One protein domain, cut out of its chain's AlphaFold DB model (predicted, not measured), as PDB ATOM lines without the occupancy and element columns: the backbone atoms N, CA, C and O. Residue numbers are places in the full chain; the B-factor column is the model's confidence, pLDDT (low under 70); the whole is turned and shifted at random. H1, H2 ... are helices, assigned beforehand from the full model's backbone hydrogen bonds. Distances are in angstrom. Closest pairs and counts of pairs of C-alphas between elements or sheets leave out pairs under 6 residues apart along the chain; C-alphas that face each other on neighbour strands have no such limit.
ATOM      1  N   GLN A 323      46.761  41.160  36.154       91.38
ATOM      2  CA  GLN A 323      45.865  40.123  36.669       91.38
ATOM      3  C   GLN A 323      46.508  38.730  36.580       91.38
ATOM      4  O   GLN A 323      46.022  37.806  37.228       91.38
ATOM      5  N   GLY A 324      47.558  38.578  35.761       90.44
ATOM      6  CA  GLY A 324      48.396  37.379  35.723       90.44
ATOM      7  C   GLY A 324      49.261  37.250  36.979       90.44
ATOM      8  O   GLY A 324      49.331  36.171  37.552       90.44
ATOM      9  N   GLU A 325      49.760  38.381  37.477       91.88
ATOM     10  CA  GLU A 325      50.622  38.494  38.664       91.88
ATOM     11  C   GLU A 325      49.867  38.492  40.004       91.88
ATOM     12  O   GLU A 325      50.370  38.950  41.030       91.88
ATOM     13  N   LEU A 326      48.607  38.049  40.034       92.81
ATOM     14  CA  LEU A 326      47.889  37.965  41.304       92.81
ATOM     15  C   LEU A 326      48.504  36.838  42.156       92.81
ATOM     16  O   LEU A 326      48.446  35.676  41.749       92.81
ATOM     17  N   PRO A 327      48.997  37.111  43.381       91.25
ATOM     18  CA  PRO A 327      49.688  36.087  44.150       91.25
ATOM     19  C   PRO A 327      48.728  34.990  44.604       91.25
ATOM     20  O   PRO A 327      47.734  35.251  45.302       91.25
ATOM     21  N   LEU A 328      49.085  33.731  44.336       89.00
ATOM     22  CA  LEU A 328      48.314  32.565  44.794       89.00
ATOM     23  C   LEU A 328      48.035  32.625  46.307       89.00
ATOM     24  O   LEU A 328      46.938  32.317  46.766       89.00
ATOM     25  N   GLY A 329      49.004  33.086  47.105       85.81
ATOM     26  CA  GLY A 329      48.872  33.178  48.563       85.81
ATOM     27  C   GLY A 329      47.771  34.124  49.063       85.81
ATOM     28  O   GLY A 329      47.377  34.022  50.229       85.81
ATOM     29  N   LEU A 330      47.283  35.029  48.211       87.00
ATOM     30  CA  LEU A 330      46.236  35.999  48.526       87.00
ATOM     31  C   LEU A 330      44.889  35.653  47.889       87.00
ATOM     32  O   LEU A 330      43.857  35.886  48.523       87.00
ATOM     33  N   PHE A 331      44.900  35.090  46.680       88.31
ATOM     34  CA  PHE A 331      43.694  34.877  45.879       88.31
ATOM     35  C   PHE A 331      43.235  33.412  45.819       88.31
ATOM     36  O   PHE A 331      42.031  33.174  45.848       88.31
ATOM     37  N   ASP A 332      44.148  32.435  45.874       85.81
ATOM     38  CA  ASP A 332      43.841  30.991  45.928       85.81
ATOM     39  C   ASP A 332      43.559  30.549  47.385       85.81
ATOM     40  O   ASP A 332      44.214  29.679  47.973       85.81
ATOM     41  N   VAL A 333      42.602  31.221  48.042       76.00
ATOM     42  CA  VAL A 333      42.317  31.065  49.480       76.00
ATOM     43  C   VAL A 333      40.855  30.717  49.779       76.00
ATOM     44  O   VAL A 333      39.906  31.184  49.156       76.00
ATOM     45  N   GLY A 334      40.638  29.925  50.836       71.44
ATOM     46  CA  GLY A 334      39.298  29.621  51.349       71.44
ATOM     47  C   GLY A 334      38.680  28.333  50.780       71.44
ATOM     48  O   GLY A 334      39.403  27.387  50.496       71.44
ATOM     49  N   PRO A 335      37.335  28.214  50.713       67.12
ATOM     50  CA  PRO A 335      36.658  26.982  50.287       67.12
ATOM     51  C   PRO A 335      36.766  26.670  48.790       67.12
ATOM     52  O   PRO A 335      36.429  25.549  48.404       67.12
ATOM     53  N   LEU A 336      37.117  27.674  47.981       68.06
ATOM     54  CA  LEU A 336      37.298  27.558  46.534       68.06
ATOM     55  C   LEU A 336      38.771  27.387  46.139       68.06
ATOM     56  O   LEU A 336      38.989  26.782  45.099       68.06
ATOM     57  N   GLY A 337      39.709  27.796  47.002       77.75
ATOM     58  CA  GLY A 337      41.140  27.743  46.713       77.75
ATOM     59  C   GLY A 337      41.930  26.610  47.377       77.75
ATOM     60  O   GLY A 337      41.383  25.665  47.964       77.75
ATOM     61  N   GLY A 338      43.252  26.731  47.307       78.62
ATOM     62  CA  GLY A 338      44.261  25.734  47.638       78.62
ATOM     63  C   GLY A 338      44.511  24.707  46.528       78.62
ATOM     64  O   GLY A 338      45.050  23.633  46.829       78.62
ATOM     65  N   ASP A 339      44.089  24.984  45.291       82.75
ATOM     66  CA  ASP A 339      44.308  24.105  44.136       82.75
ATOM     67  C   ASP A 339      45.449  24.569  43.210       82.75
ATOM     68  O   ASP A 339      45.850  23.813  42.316       82.75
ATOM     69  N   GLY A 340      46.055  25.719  43.521       86.25
ATOM     70  CA  GLY A 340      47.206  26.287  42.832       86.25
ATOM     71  C   GLY A 340      46.848  27.076  41.577       86.25
ATOM     72  O   GLY A 340      47.743  27.302  40.766       86.25
ATOM     73  N   VAL A 341      45.577  27.445  41.379       86.06
ATOM     74  CA  VAL A 341      45.118  28.232  40.229       86.06
ATOM     75  C   VAL A 341      44.099  29.270  40.684       86.06
ATOM     76  O   VAL A 341      43.086  28.916  41.270       86.06
ATOM     77  N   ILE A 342      44.308  30.536  40.321       87.75
ATOM     78  CA  ILE A 342      43.309  31.581  40.566       87.75
ATOM     79  C   ILE A 342      42.203  31.482  39.519       87.75
ATOM     80  O   ILE A 342      42.452  31.530  38.311       87.75
ATOM     81  N   VAL A 343      40.958  31.357  39.974       88.06
ATOM     82  CA  VAL A 343      39.783  31.309  39.095       88.06
ATOM     83  C   VAL A 343      38.908  32.559  39.232       88.06
ATOM     84  O   VAL A 343      38.866  33.179  40.295       88.06
ATOM     85  N   PRO A 344      38.089  32.910  38.217       88.06
ATOM     86  CA  PRO A 344      37.225  34.096  38.278       88.06
ATOM     87  C   PRO A 344      36.288  34.151  39.495       88.06
ATOM     88  O   PRO A 344      35.907  35.224  39.948       88.06
ATOM     89  N   ALA A 345      35.901  32.993  40.043       85.88
ATOM     90  CA  ALA A 345      35.058  32.929  41.235       85.88
ATOM     91  C   ALA A 345      35.776  33.382  42.518       85.88
ATOM     92  O   ALA A 345      35.098  33.761  43.469       85.88
ATOM     93  N   GLU A 346      37.106  33.314  42.555       88.06
ATOM     94  CA  GLU A 346      37.929  33.793  43.667       88.06
ATOM     95  C   GLU A 346      38.188  35.291  43.547       88.06
ATOM     96  O   GLU A 346      38.019  36.014  44.526       88.06
ATOM     97  N   ILE A 347      38.469  35.770  42.330       87.88
ATOM     98  CA  ILE A 347      38.565  37.203  42.007       87.88
ATOM     99  C   ILE A 347      37.270  37.929  42.397       87.88
ATOM    100  O   ILE A 347      37.307  38.909  43.138       87.88
ATOM    101  N   ALA A 348      36.110  37.378  42.021       87.06
ATOM    102  CA  ALA A 348      34.792  37.957  42.300       87.06
ATOM    103  C   ALA A 348      34.452  38.128  43.800       87.06
ATOM    104  O   ALA A 348      33.421  38.710  44.137       87.06
ATOM    105  N   VAL A 349      35.255  37.574  44.719       84.19
ATOM    106  CA  VAL A 349      35.107  37.803  46.168       84.19
ATOM    107  C   VAL A 349      35.669  39.166  46.581       84.19
ATOM    108  O   VAL A 349      35.204  39.736  47.572       84.19
ATOM    109  N   PHE A 350      36.668  39.658  45.849       86.88
ATOM    110  CA  PHE A 350      37.429  40.869  46.158       86.88
ATOM    111  C   PHE A 350      37.169  42.016  45.176       86.88
ATOM    112  O   PHE A 350      37.437  43.156  45.521       86.88
ATOM    113  N   ASP A 351      36.601  41.724  44.017       88.31
ATOM    114  CA  ASP A 351      36.083  42.689  43.047       88.31
ATOM    115  C   ASP A 351      34.735  43.264  43.543       88.31
ATOM    116  O   ASP A 351      33.712  42.568  43.628       88.31
ATOM    117  N   VAL A 352      34.778  44.501  44.041       86.38
ATOM    118  CA  VAL A 352      33.727  45.143  44.845       86.38
ATOM    119  C   VAL A 352      33.461  46.604  44.470       86.38
ATOM    120  O   VAL A 352      32.611  47.235  45.119       86.38
ATOM    121  N   ASP A 353      34.162  47.174  43.491       80.69
ATOM    122  CA  ASP A 353      34.005  48.579  43.140       80.69
ATOM    123  C   ASP A 353      32.724  48.884  42.322       80.69
ATOM    124  O   ASP A 353      32.284  48.105  41.482       80.69
ATOM    125  N   PRO A 354      32.025  50.005  42.602       68.75
ATOM    126  CA  PRO A 354      30.878  50.459  41.809       68.75
ATOM    127  C   PRO A 354      31.331  51.308  40.606       68.75
ATOM    128  O   PRO A 354      32.369  51.974  40.713       68.75
ATOM    129  N   PRO A 355      30.515  51.456  39.533       57.28
ATOM    130  CA  PRO A 355      29.065  51.225  39.433       57.28
ATOM    131  C   PRO A 355      28.637  49.948  38.692       57.28
ATOM    132  O   PRO A 355      27.441  49.630  38.701       57.28
ATOM    133  N   ALA A 356      29.565  49.225  38.065       56.19
ATOM    134  CA  ALA A 356      29.285  47.916  37.497       56.19
ATOM    135  C   ALA A 356      29.103  46.876  38.625       56.19
ATOM    136  O   ALA A 356      29.487  47.085  39.771       56.19
ATOM    137  N   ALA A 357      28.442  45.753  38.334       59.53
ATOM    138  CA  ALA A 357      28.642  44.543  39.143       59.53
ATOM    139  C   ALA A 357      30.130  44.119  39.041       59.53
ATOM    140  O   ALA A 357      30.787  44.690  38.176       59.53
ATOM    141  N   PRO A 358      30.625  43.129  39.820       74.62
ATOM    142  CA  PRO A 358      32.025  42.702  39.759       74.62
ATOM    143  C   PRO A 358      32.514  42.641  38.306       74.62
ATOM    144  O   PRO A 358      31.922  41.900  37.503       74.62
ATOM    145  N   ASP A 359      33.444  43.525  37.946       80.88
ATOM    146  CA  ASP A 359      33.837  43.782  36.558       80.88
ATOM    147  C   ASP A 359      34.861  42.754  36.040       80.88
ATOM    148  O   ASP A 359      35.122  42.650  34.838       80.88
ATOM    149  N   GLY A 360      35.320  41.888  36.938       86.62
ATOM    150  CA  GLY A 360      36.205  40.765  36.703       86.62
ATOM    151  C   GLY A 360      37.679  41.103  36.865       86.62
ATOM    152  O   GLY A 360      38.496  40.221  36.591       86.62
ATOM    153  N   VAL A 361      38.030  42.322  37.288       89.69
ATOM    154  CA  VAL A 361      39.415  42.724  37.546       89.69
ATOM    155  C   VAL A 361      39.597  43.201  38.984       89.69
ATOM    156  O   VAL A 361      38.709  43.771  39.595       89.69
ATOM    157  N   ILE A 362      40.780  42.957  39.542       92.88
ATOM    158  CA  ILE A 362      41.195  43.571  40.802       92.88
ATOM    159  C   ILE A 362      41.907  44.878  40.492       92.88
ATOM    160  O   ILE A 362      42.919  44.880  39.789       92.88
ATOM    161  N   SER A 363      41.408  45.972  41.050       93.38
ATOM    162  CA  SER A 363      41.927  47.324  40.868       93.38
ATOM    163  C   SER A 363      42.205  48.024  42.203       93.38
ATOM    164  O   SER A 363      41.772  47.593  43.275       93.38
ATOM    165  N   PHE A 364      42.878  49.176  42.164       93.69
ATOM    166  CA  PHE A 364      43.034  50.014  43.359       93.69
ATOM    167  C   PHE A 364      41.701  50.554  43.894       93.69
ATOM    168  O   PHE A 364      41.607  50.868  45.083       93.69
ATOM    169  N   ARG A 365      40.645  50.606  43.070       91.75
ATOM    170  CA  ARG A 365      39.291  50.971  43.516       91.75
ATOM    171  C   ARG A 365      38.719  49.895  44.443       91.75
ATOM    172  O   ARG A 365      38.178  50.235  45.498       91.75
ATOM    173  N   ASP A 366      38.945  48.620  44.129       91.50
ATOM    174  CA  ASP A 366      38.587  47.490  44.995       91.50
ATOM    175  C   ASP A 366      39.375  47.509  46.296       91.50
ATOM    176  O   ASP A 366      38.809  47.448  47.394       91.50
ATOM    177  N   LEU A 367      40.700  47.638  46.181       90.94
ATOM    178  CA  LEU A 367      41.593  47.619  47.334       90.94
ATOM    179  C   LEU A 367      41.291  48.775  48.295       90.94
ATOM    180  O   LEU A 367      41.271  48.557  49.509       90.94
ATOM    181  N   ALA A 368      40.968  49.965  47.780       88.12
ATOM    182  CA  ALA A 368      40.554  51.109  48.589       88.12
ATOM    183  C   ALA A 368      39.246  50.837  49.358       88.12
ATOM    184  O   ALA A 368      39.140  51.161  50.545       88.12
ATOM    185  N   ILE A 369      38.260  50.190  48.728       86.12
ATOM    186  CA  ILE A 369      36.994  49.819  49.383       86.12
ATOM    187  C   ILE A 369      37.223  48.757  50.463       86.12
ATOM    188  O   ILE A 369      36.674  48.870  51.564       86.12
ATOM    189  N   ILE A 370      38.037  47.740  50.171       84.81
ATOM    190  CA  ILE A 370      38.347  46.651  51.106       84.81
ATOM    191  C   ILE A 370      39.122  47.167  52.320       84.81
ATOM    192  O   ILE A 370      38.831  46.766  53.451       84.81
ATOM    193  N   ALA A 371      40.108  48.041  52.100       77.94
ATOM    194  CA  ALA A 371      40.910  48.629  53.167       77.94
ATOM    195  C   ALA A 371      40.065  49.509  54.105       77.94
ATOM    196  O   ALA A 371      40.290  49.528  55.320       77.94
ATOM    197  N   GLY A 372      39.068  50.217  53.566       72.56
ATOM    198  CA  GLY A 372      38.286  51.199  54.308       72.56
ATOM    199  C   GLY A 372      39.067  52.502  54.497       72.56
ATOM    200  O   GLY A 372      39.368  53.182  53.527       72.56
ATOM    201  N   VAL A 373      39.364  52.889  55.745       60.56
ATOM    202  CA  VAL A 373      40.275  54.018  56.025       60.56
ATOM    203  C   VAL A 373      41.678  53.435  56.210       60.56
ATOM    204  O   VAL A 373      41.852  52.698  57.189       60.56
ATOM    205  N   PRO A 374      42.656  53.731  55.328       61.50
ATOM    206  CA  PRO A 374      44.009  53.203  55.459       61.50
ATOM    207  C   PRO A 374      44.587  53.617  56.815       61.50
ATOM    208  O   PRO A 374      44.556  54.787  57.192       61.50
ATOM    209  N   ALA A 375      45.033  52.644  57.605       57.28
ATOM    210  CA  ALA A 375      45.735  52.893  58.856       57.28
ATOM    211  C   ALA A 375      47.199  52.497  58.677       57.28
ATOM    212  O   ALA A 375      47.466  51.434  58.115       57.28
ATOM    213  N   ASP A 376      48.117  53.302  59.224       60.03
ATOM    214  CA  ASP A 376      49.536  52.956  59.327       60.03
ATOM    215  C   ASP A 376      49.698  51.514  59.838       60.03
ATOM    216  O   ASP A 376      49.149  51.140  60.883       60.03
ATOM    217  N   CYS A 377      50.457  50.723  59.077       63.50
ATOM    218  CA  CYS A 377      50.790  49.311  59.272       63.50
ATOM    219  C   CYS A 377      50.556  48.766  60.701       63.50
ATOM    220  O   CYS A 377      51.409  48.889  61.588       63.50
ATOM    221  N   ALA A 378      49.451  48.046  60.927       54.59
ATOM    222  CA  ALA A 378      49.340  47.149  62.078       54.59
ATOM    223  C   ALA A 378      49.900  45.771  61.693       54.59
ATOM    224  O   ALA A 378      49.350  45.084  60.834       54.59
ATOM    225  N   ALA A 379      50.994  45.345  62.336       51.19
ATOM    226  CA  ALA A 379      51.584  44.027  62.100       51.19
ATOM    227  C   ALA A 379      50.528  42.909  62.238       51.19
ATOM    228  O   ALA A 379      49.928  42.747  63.305       51.19
ATOM    229  N   GLY A 380      50.336  42.126  61.170       54.62
ATOM    230  CA  GLY A 380      49.406  40.993  61.135       54.62
ATOM    231  C   GLY A 380      48.046  41.262  60.480       54.62
ATOM    232  O   GLY A 380      47.099  40.534  60.791       54.62
ATOM    233  N   SER A 381      47.924  42.270  59.603       60.81
ATOM    234  CA  SER A 381      46.728  42.400  58.760       60.81
ATOM    235  C   SER A 381      46.505  41.132  57.927       60.81
ATOM    236  O   SER A 381      47.447  40.520  57.427       60.81
ATOM    237  N   THR A 382      45.241  40.728  57.819       64.38
ATOM    238  CA  THR A 382      44.788  39.559  57.038       64.38
ATOM    239  C   THR A 382      43.938  39.974  55.835       64.38
ATOM    240  O   THR A 382      43.363  39.118  55.172       64.38
ATOM    241  N   THR A 383      43.830  41.281  55.568       77.00
ATOM    242  CA  THR A 383      43.135  41.837  54.398       77.00
ATOM    243  C   THR A 383      44.000  41.703  53.154       77.00
ATOM    244  O   THR A 383      45.220  41.763  53.265       77.00
ATOM    245  N   ILE A 384      43.391  41.577  51.975       83.69
ATOM    246  CA  ILE A 384      44.137  41.510  50.712       83.69
ATOM    247  C   ILE A 384      44.777  42.848  50.326       83.69
ATOM    248  O   ILE A 384      45.880  42.864  49.793       83.69
ATOM    249  N   ALA A 385      44.141  43.969  50.684       86.25
ATOM    250  CA  ALA A 385      44.705  45.295  50.467       86.25
ATOM    251  C   ALA A 385      46.063  45.455  51.186       86.25
ATOM    252  O   ALA A 385      46.198  44.976  52.330       86.25
ATOM    253  N   PRO A 386      47.057  46.095  50.536       87.88
ATOM    254  CA  PRO A 386      48.325  46.428  51.169       87.88
ATOM    255  C   PRO A 386      48.127  47.468  52.279       87.88
ATOM    256  O   PRO A 386      47.035  48.003  52.485       87.88
ATOM    257  N   CYS A 387      49.174  47.690  53.065       85.44
ATOM    258  CA  CYS A 387      49.194  48.808  54.004       85.44
ATOM    259  C   CYS A 387      49.581  50.092  53.267       85.44
ATOM    260  O   CYS A 387      50.319  50.012  52.298       85.44
ATOM    261  N   ASP A 388      49.165  51.249  53.779       86.50
ATOM    262  CA  ASP A 388      49.708  52.543  53.351       86.50
ATOM    263  C   ASP A 388      51.159  52.657  53.864       86.50
ATOM    264  O   ASP A 388      51.409  52.903  55.052       86.50
ATOM    265  N   PHE A 389      52.122  52.333  53.002       85.50
ATOM    266  CA  PHE A 389      53.555  52.293  53.298       85.50
ATOM    267  C   PHE A 389      54.223  53.650  53.093       85.50
ATOM    268  O   PHE A 389      55.245  53.924  53.732       85.50
ATOM    269  N   ASN A 390      53.671  54.487  52.215       85.31
ATOM    270  CA  ASN A 390      54.196  55.821  51.928       85.31
ATOM    271  C   ASN A 390      53.528  56.932  52.780       85.31
ATOM    272  O   ASN A 390      53.974  58.082  52.742       85.31
ATOM    273  N   SER A 391      52.541  56.573  53.609       86.38
ATOM    274  CA  SER A 391      51.780  57.444  54.515       86.38
ATOM    275  C   SER A 391      51.072  58.597  53.792       86.38
ATOM    276  O   SER A 391      51.026  59.721  54.308       86.38
ATOM    277  N   ASN A 392      50.547  58.343  52.590       84.06
ATOM    278  CA  ASN A 392      49.813  59.334  51.800       84.06
ATOM    279  C   ASN A 392      48.280  59.247  51.962       84.06
ATOM    280  O   ASN A 392      47.551  59.984  51.289       84.06
ATOM    281  N   GLU A 393      47.816  58.400  52.886       86.81
ATOM    282  CA  GLU A 393      46.418  58.112  53.214       86.81
ATOM    283  C   GLU A 393      45.640  57.401  52.092       86.81
ATOM    284  O   GLU A 393      44.404  57.428  52.077       86.81
ATOM    285  N   ARG A 394      46.336  56.759  51.149       87.25
ATOM    286  CA  ARG A 394      45.753  56.001  50.033       87.25
ATOM    287  C   ARG A 394      46.344  54.597  49.992       87.25
ATOM    288  O   ARG A 394      47.262  54.277  50.729       87.25
ATOM    289  N   ILE A 395      45.714  53.750  49.185       90.00
ATOM    290  CA  ILE A 395      46.261  52.462  48.778       90.00
ATOM    291  C   ILE A 395      46.590  52.596  47.302       90.00
ATOM    292  O   ILE A 395      45.676  52.733  46.487       90.00
ATOM    293  N   ASP A 396      47.876  52.601  46.980       91.38
ATOM    294  CA  ASP A 396      48.369  52.815  45.624       91.38
ATOM    295  C   ASP A 396      49.423  51.781  45.202       91.38
ATOM    296  O   ASP A 396      49.738  50.822  45.911       91.38
ATOM    297  N   ALA A 397      49.951  51.941  43.991       92.88
ATOM    298  CA  ALA A 397      50.934  51.023  43.437       92.88
ATOM    299  C   ALA A 397      52.264  51.018  44.200       92.88
ATOM    300  O   ALA A 397      52.927  49.985  44.238       92.88
ATOM    301  N   VAL A 398      52.663  52.128  44.831       90.69
ATOM    302  CA  VAL A 398      53.877  52.164  45.661       90.69
ATOM    303  C   VAL A 398      53.680  51.299  46.904       90.69
ATOM    304  O   VAL A 398      54.604  50.589  47.310       90.69
ATOM    305  N   ASP A 399      52.475  51.297  47.471       90.25
ATOM    306  CA  ASP A 399      52.111  50.417  48.580       90.25
ATOM    307  C   ASP A 399      52.087  48.946  48.167       90.25
ATOM    308  O   ASP A 399      52.630  48.097  48.875       90.25
ATOM    309  N   LEU A 400      51.492  48.649  47.007       92.75
ATOM    310  CA  LEU A 400      51.415  47.297  46.451       92.75
ATOM    311  C   LEU A 400      52.815  46.705  46.236       92.75
ATOM    312  O   LEU A 400      53.110  45.622  46.738       92.75
ATOM    313  N   LEU A 401      53.700  47.462  45.578       92.44
ATOM    314  CA  LEU A 401      55.091  47.079  45.299       92.44
ATOM    315  C   LEU A 401      55.964  47.007  46.567       92.44
ATOM    316  O   LEU A 401      57.048  46.422  46.548       92.44
ATOM    317  N   SER A 402      55.519  47.612  47.673       90.69
ATOM    318  CA  SER A 402      56.195  47.552  48.977       90.69
ATOM    319  C   SER A 402      55.685  46.412  49.867       90.69
ATOM    320  O   SER A 402      56.336  46.057  50.858       90.69
ATOM    321  N   ASP A 403      54.535  45.823  49.538       90.19
ATOM    322  CA  ASP A 403      53.956  44.712  50.277       90.19
ATOM    323  C   ASP A 403      54.535  43.382  49.790       90.19
ATOM    324  O   ASP A 403      54.156  42.872  48.743       90.19
ATOM    325  N   GLY A 404      55.396  42.754  50.594       90.50
ATOM    326  CA  GLY A 404      55.993  41.453  50.256       90.50
ATOM    327  C   GLY A 404      55.016  40.267  50.189       90.50
ATOM    328  O   GLY A 404      55.459  39.128  50.068       90.50
ATOM    329  N   ARG A 405      53.706  40.490  50.368       89.94
ATOM    330  CA  ARG A 405      52.653  39.510  50.042       89.94
ATOM    331  C   ARG A 405      52.197  39.608  48.587       89.94
ATOM    332  O   ARG A 405      51.639  38.634  48.097       89.94
ATOM    333  N   TRP A 406      52.360  40.788  47.993       92.69
ATOM    334  CA  TRP A 406      52.067  41.101  46.600       92.69
ATOM    335  C   TRP A 406      53.329  40.999  45.753       92.69
ATOM    336  O   TRP A 406      53.368  40.167  44.866       92.69
ATOM    337  N   ALA A 407      54.366  41.773  46.081       93.12
ATOM    338  CA  ALA A 407      55.682  41.663  45.457       93.12
ATOM    339  C   ALA A 407      56.491  40.542  46.135       93.12
ATOM    340  O   ALA A 407      57.283  40.788  47.057       93.12
ATOM    341  N   ASP A 408      56.196  39.294  45.773       91.50
ATOM    342  CA  ASP A 408      56.712  38.094  46.433       91.50
ATOM    343  C   ASP A 408      57.958  37.488  45.752       91.50
ATOM    344  O   ASP A 408      58.494  36.470  46.221       91.50
ATOM    345  N   LEU A 409      58.493  38.203  44.755       92.38
ATOM    346  CA  LEU A 409      59.649  37.865  43.929       92.38
ATOM    347  C   LEU A 409      59.385  36.671  43.010       92.38
ATOM    348  O   LEU A 409      60.288  35.849  42.805       92.38
ATOM    349  N   ARG A 410      58.170  36.564  42.475       91.62
ATOM    350  CA  ARG A 410      57.820  35.605  41.425       91.62
ATOM    351  C   ARG A 410      57.348  36.335  40.185       91.62
ATOM    352  O   ARG A 410      56.897  37.462  40.261       91.62
ATOM    353  N   ASP A 411      57.541  35.670  39.062       90.25
ATOM    354  CA  ASP A 411      56.812  35.929  37.832       90.25
ATOM    355  C   ASP A 411      55.703  34.868  37.815       90.25
ATOM    356  O   ASP A 411      55.977  33.673  37.637       90.25
ATOM    357  N   ASP A 412      54.506  35.264  38.245       89.06
ATOM    358  CA  ASP A 412      53.379  34.349  38.449       89.06
ATOM    359  C   ASP A 412      52.659  34.049  37.119       89.06
ATOM    360  O   ASP A 412      52.034  32.985  36.991       89.06
ATOM    361  N   ASP A 413      52.775  34.931  36.121       85.19
ATOM    362  CA  ASP A 413      52.248  34.707  34.779       85.19
ATOM    363  C   ASP A 413      53.230  33.981  33.829       85.19
ATOM    364  O   ASP A 413      52.757  33.260  32.936       85.19
ATOM    365  N   ASP A 414      54.551  34.066  34.085       85.50
ATOM    366  CA  ASP A 414      55.673  33.387  33.396       85.50
ATOM    367  C   ASP A 414      55.458  33.342  31.875       85.50
ATOM    368  O   ASP A 414      55.634  32.307  31.210       85.50
ATOM    369  N   PHE A 415      54.969  34.453  31.303       82.38
ATOM    370  CA  PHE A 415      54.474  34.450  29.926       82.38
ATOM    371  C   PHE A 415      55.590  34.177  28.904       82.38
ATOM    372  O   PHE A 415      55.316  33.742  27.775       82.38
ATOM    373  N   ASP A 416      56.849  34.445  29.266       82.19
ATOM    374  CA  ASP A 416      58.027  34.221  28.428       82.19
ATOM    375  C   ASP A 416      58.744  32.881  28.704       82.19
ATOM    376  O   ASP A 416      59.568  32.447  27.885       82.19
ATOM    377  N   GLY A 417      58.350  32.167  29.764       84.88
ATOM    378  CA  GLY A 417      58.905  30.880  30.173       84.88
ATOM    379  C   GLY A 417      60.261  30.969  30.881       84.88
ATOM    380  O   GLY A 417      60.949  29.938  30.975       84.88
ATOM    381  N   ASP A 418      60.679  32.165  31.304       86.56
ATOM    382  CA  ASP A 418      61.795  32.393  32.214       86.56
ATOM    383  C   ASP A 418      61.300  33.041  33.525       86.56
ATOM    384  O   ASP A 418      61.211  34.264  33.605       86.56
ATOM    385  N   PRO A 419      61.126  32.263  34.613       85.62
ATOM    386  CA  PRO A 419      60.518  32.737  35.865       85.62
ATOM    387  C   PRO A 419      61.393  33.739  36.644       85.62
ATOM    388  O   PRO A 419      61.102  34.092  37.790       85.62
ATOM    389  N   GLU A 420      62.550  34.103  36.091       86.56
ATOM    390  CA  GLU A 420      63.452  35.104  36.641       86.56
ATOM    391  C   GLU A 420      63.348  36.461  35.921       86.56
ATOM    392  O   GLU A 420      63.912  37.437  36.441       86.56
ATOM    393  N   THR A 421      62.668  36.514  34.772       86.62
ATOM    394  CA  THR A 421      62.321  37.726  34.013       86.62
ATOM    395  C   THR A 421      60.999  38.282  34.550       86.62
ATOM    396  O   THR A 421      60.287  37.573  35.237       86.62
ATOM    397  N   TYR A 422      60.740  39.583  34.388       91.06
ATOM    398  CA  TYR A 422      59.488  40.270  34.757       91.06
ATOM    399  C   TYR A 422      58.907  40.060  36.168       91.06
ATOM    400  O   TYR A 422      57.815  40.533  36.430       91.06
ATOM    401  N   ARG A 423      59.654  39.473  37.115       92.88
ATOM    402  CA  ARG A 423      59.174  39.231  38.487       92.88
ATOM    403  C   ARG A 423      58.454  40.440  39.086       92.88
ATOM    404  O   ARG A 423      59.046  41.523  39.193       92.88
ATOM    405  N   ASP A 424      57.248  40.192  39.581       92.50
ATOM    406  CA  ASP A 424      56.364  41.152  40.213       92.50
ATOM    407  C   ASP A 424      56.064  42.386  39.324       92.50
ATOM    408  O   ASP A 424      55.996  43.500  39.860       92.50
ATOM    409  N   ASP A 425      55.864  42.246  38.003       92.75
ATOM    410  CA  ASP A 425      55.435  43.303  37.053       92.75
ATOM    411  C   ASP A 425      53.975  43.774  37.276       92.75
ATOM    412  O   ASP A 425      53.235  44.178  36.374       92.75
ATOM    413  N   LEU A 426      53.571  43.800  38.546       93.44
ATOM    414  CA  LEU A 426      52.245  44.102  39.064       93.44
ATOM    415  C   LEU A 426      51.649  45.387  38.494       93.44
ATOM    416  O   LEU A 426      50.458  45.428  38.216       93.44
TER     417      LEU A 426
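This is residues 323 to 426 of the 726 residues of the protein "Peptidase_S8 domain-containing protein" of Deltaproteobacteria bacterium RBG_16_71_12 (UniProt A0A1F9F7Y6). Little regular structure is present: long loops wind round four short helices, with H1 near H2 and H3 near H4. The loops at Val 373 and Gly 417 make opposite ends of the length. The printed part has 104 residues, with named helices H1, H2, H3, H4 in that order, 22 residues in all, and no named strand; the class is all helix. It is compact, radius of gyration of the C-alphas 13.9 A, spanning 38 by 30 by 24 A.

H1, residues 328 to 331, and H2, residues 344 to 347, are close but not clearly touching, their closest C-alphas, Phe 331 and Glu 346, 6.3 A apart. H3, residues 364 to 371, and H4, residues 397 to 402, are close but not clearly touching, their closest C-alphas, Phe 364 and Ala 397, 8.0 A apart; they run the same way at a steep tilt of 58 degrees. H2 and H3 are apart. In H3 and H4 every O i to N i+4 pair is within hydrogen-bond range; H1 and H2 are too short for one.

H1 begins at C-alpha 328 (48.314, 32.565, 44.794). H3 is 10.1 A long. H4, 8.4 A, ends at C-alpha 402 (56.195, 47.552, 48.977).

The farthest C-alphas, Val 373 and Gly 417, are 39.4 A apart. The printed part has no cut; its three links are long. Residues 335 to 336, 354 to 357 and 373 to 382 have pLDDT under 70.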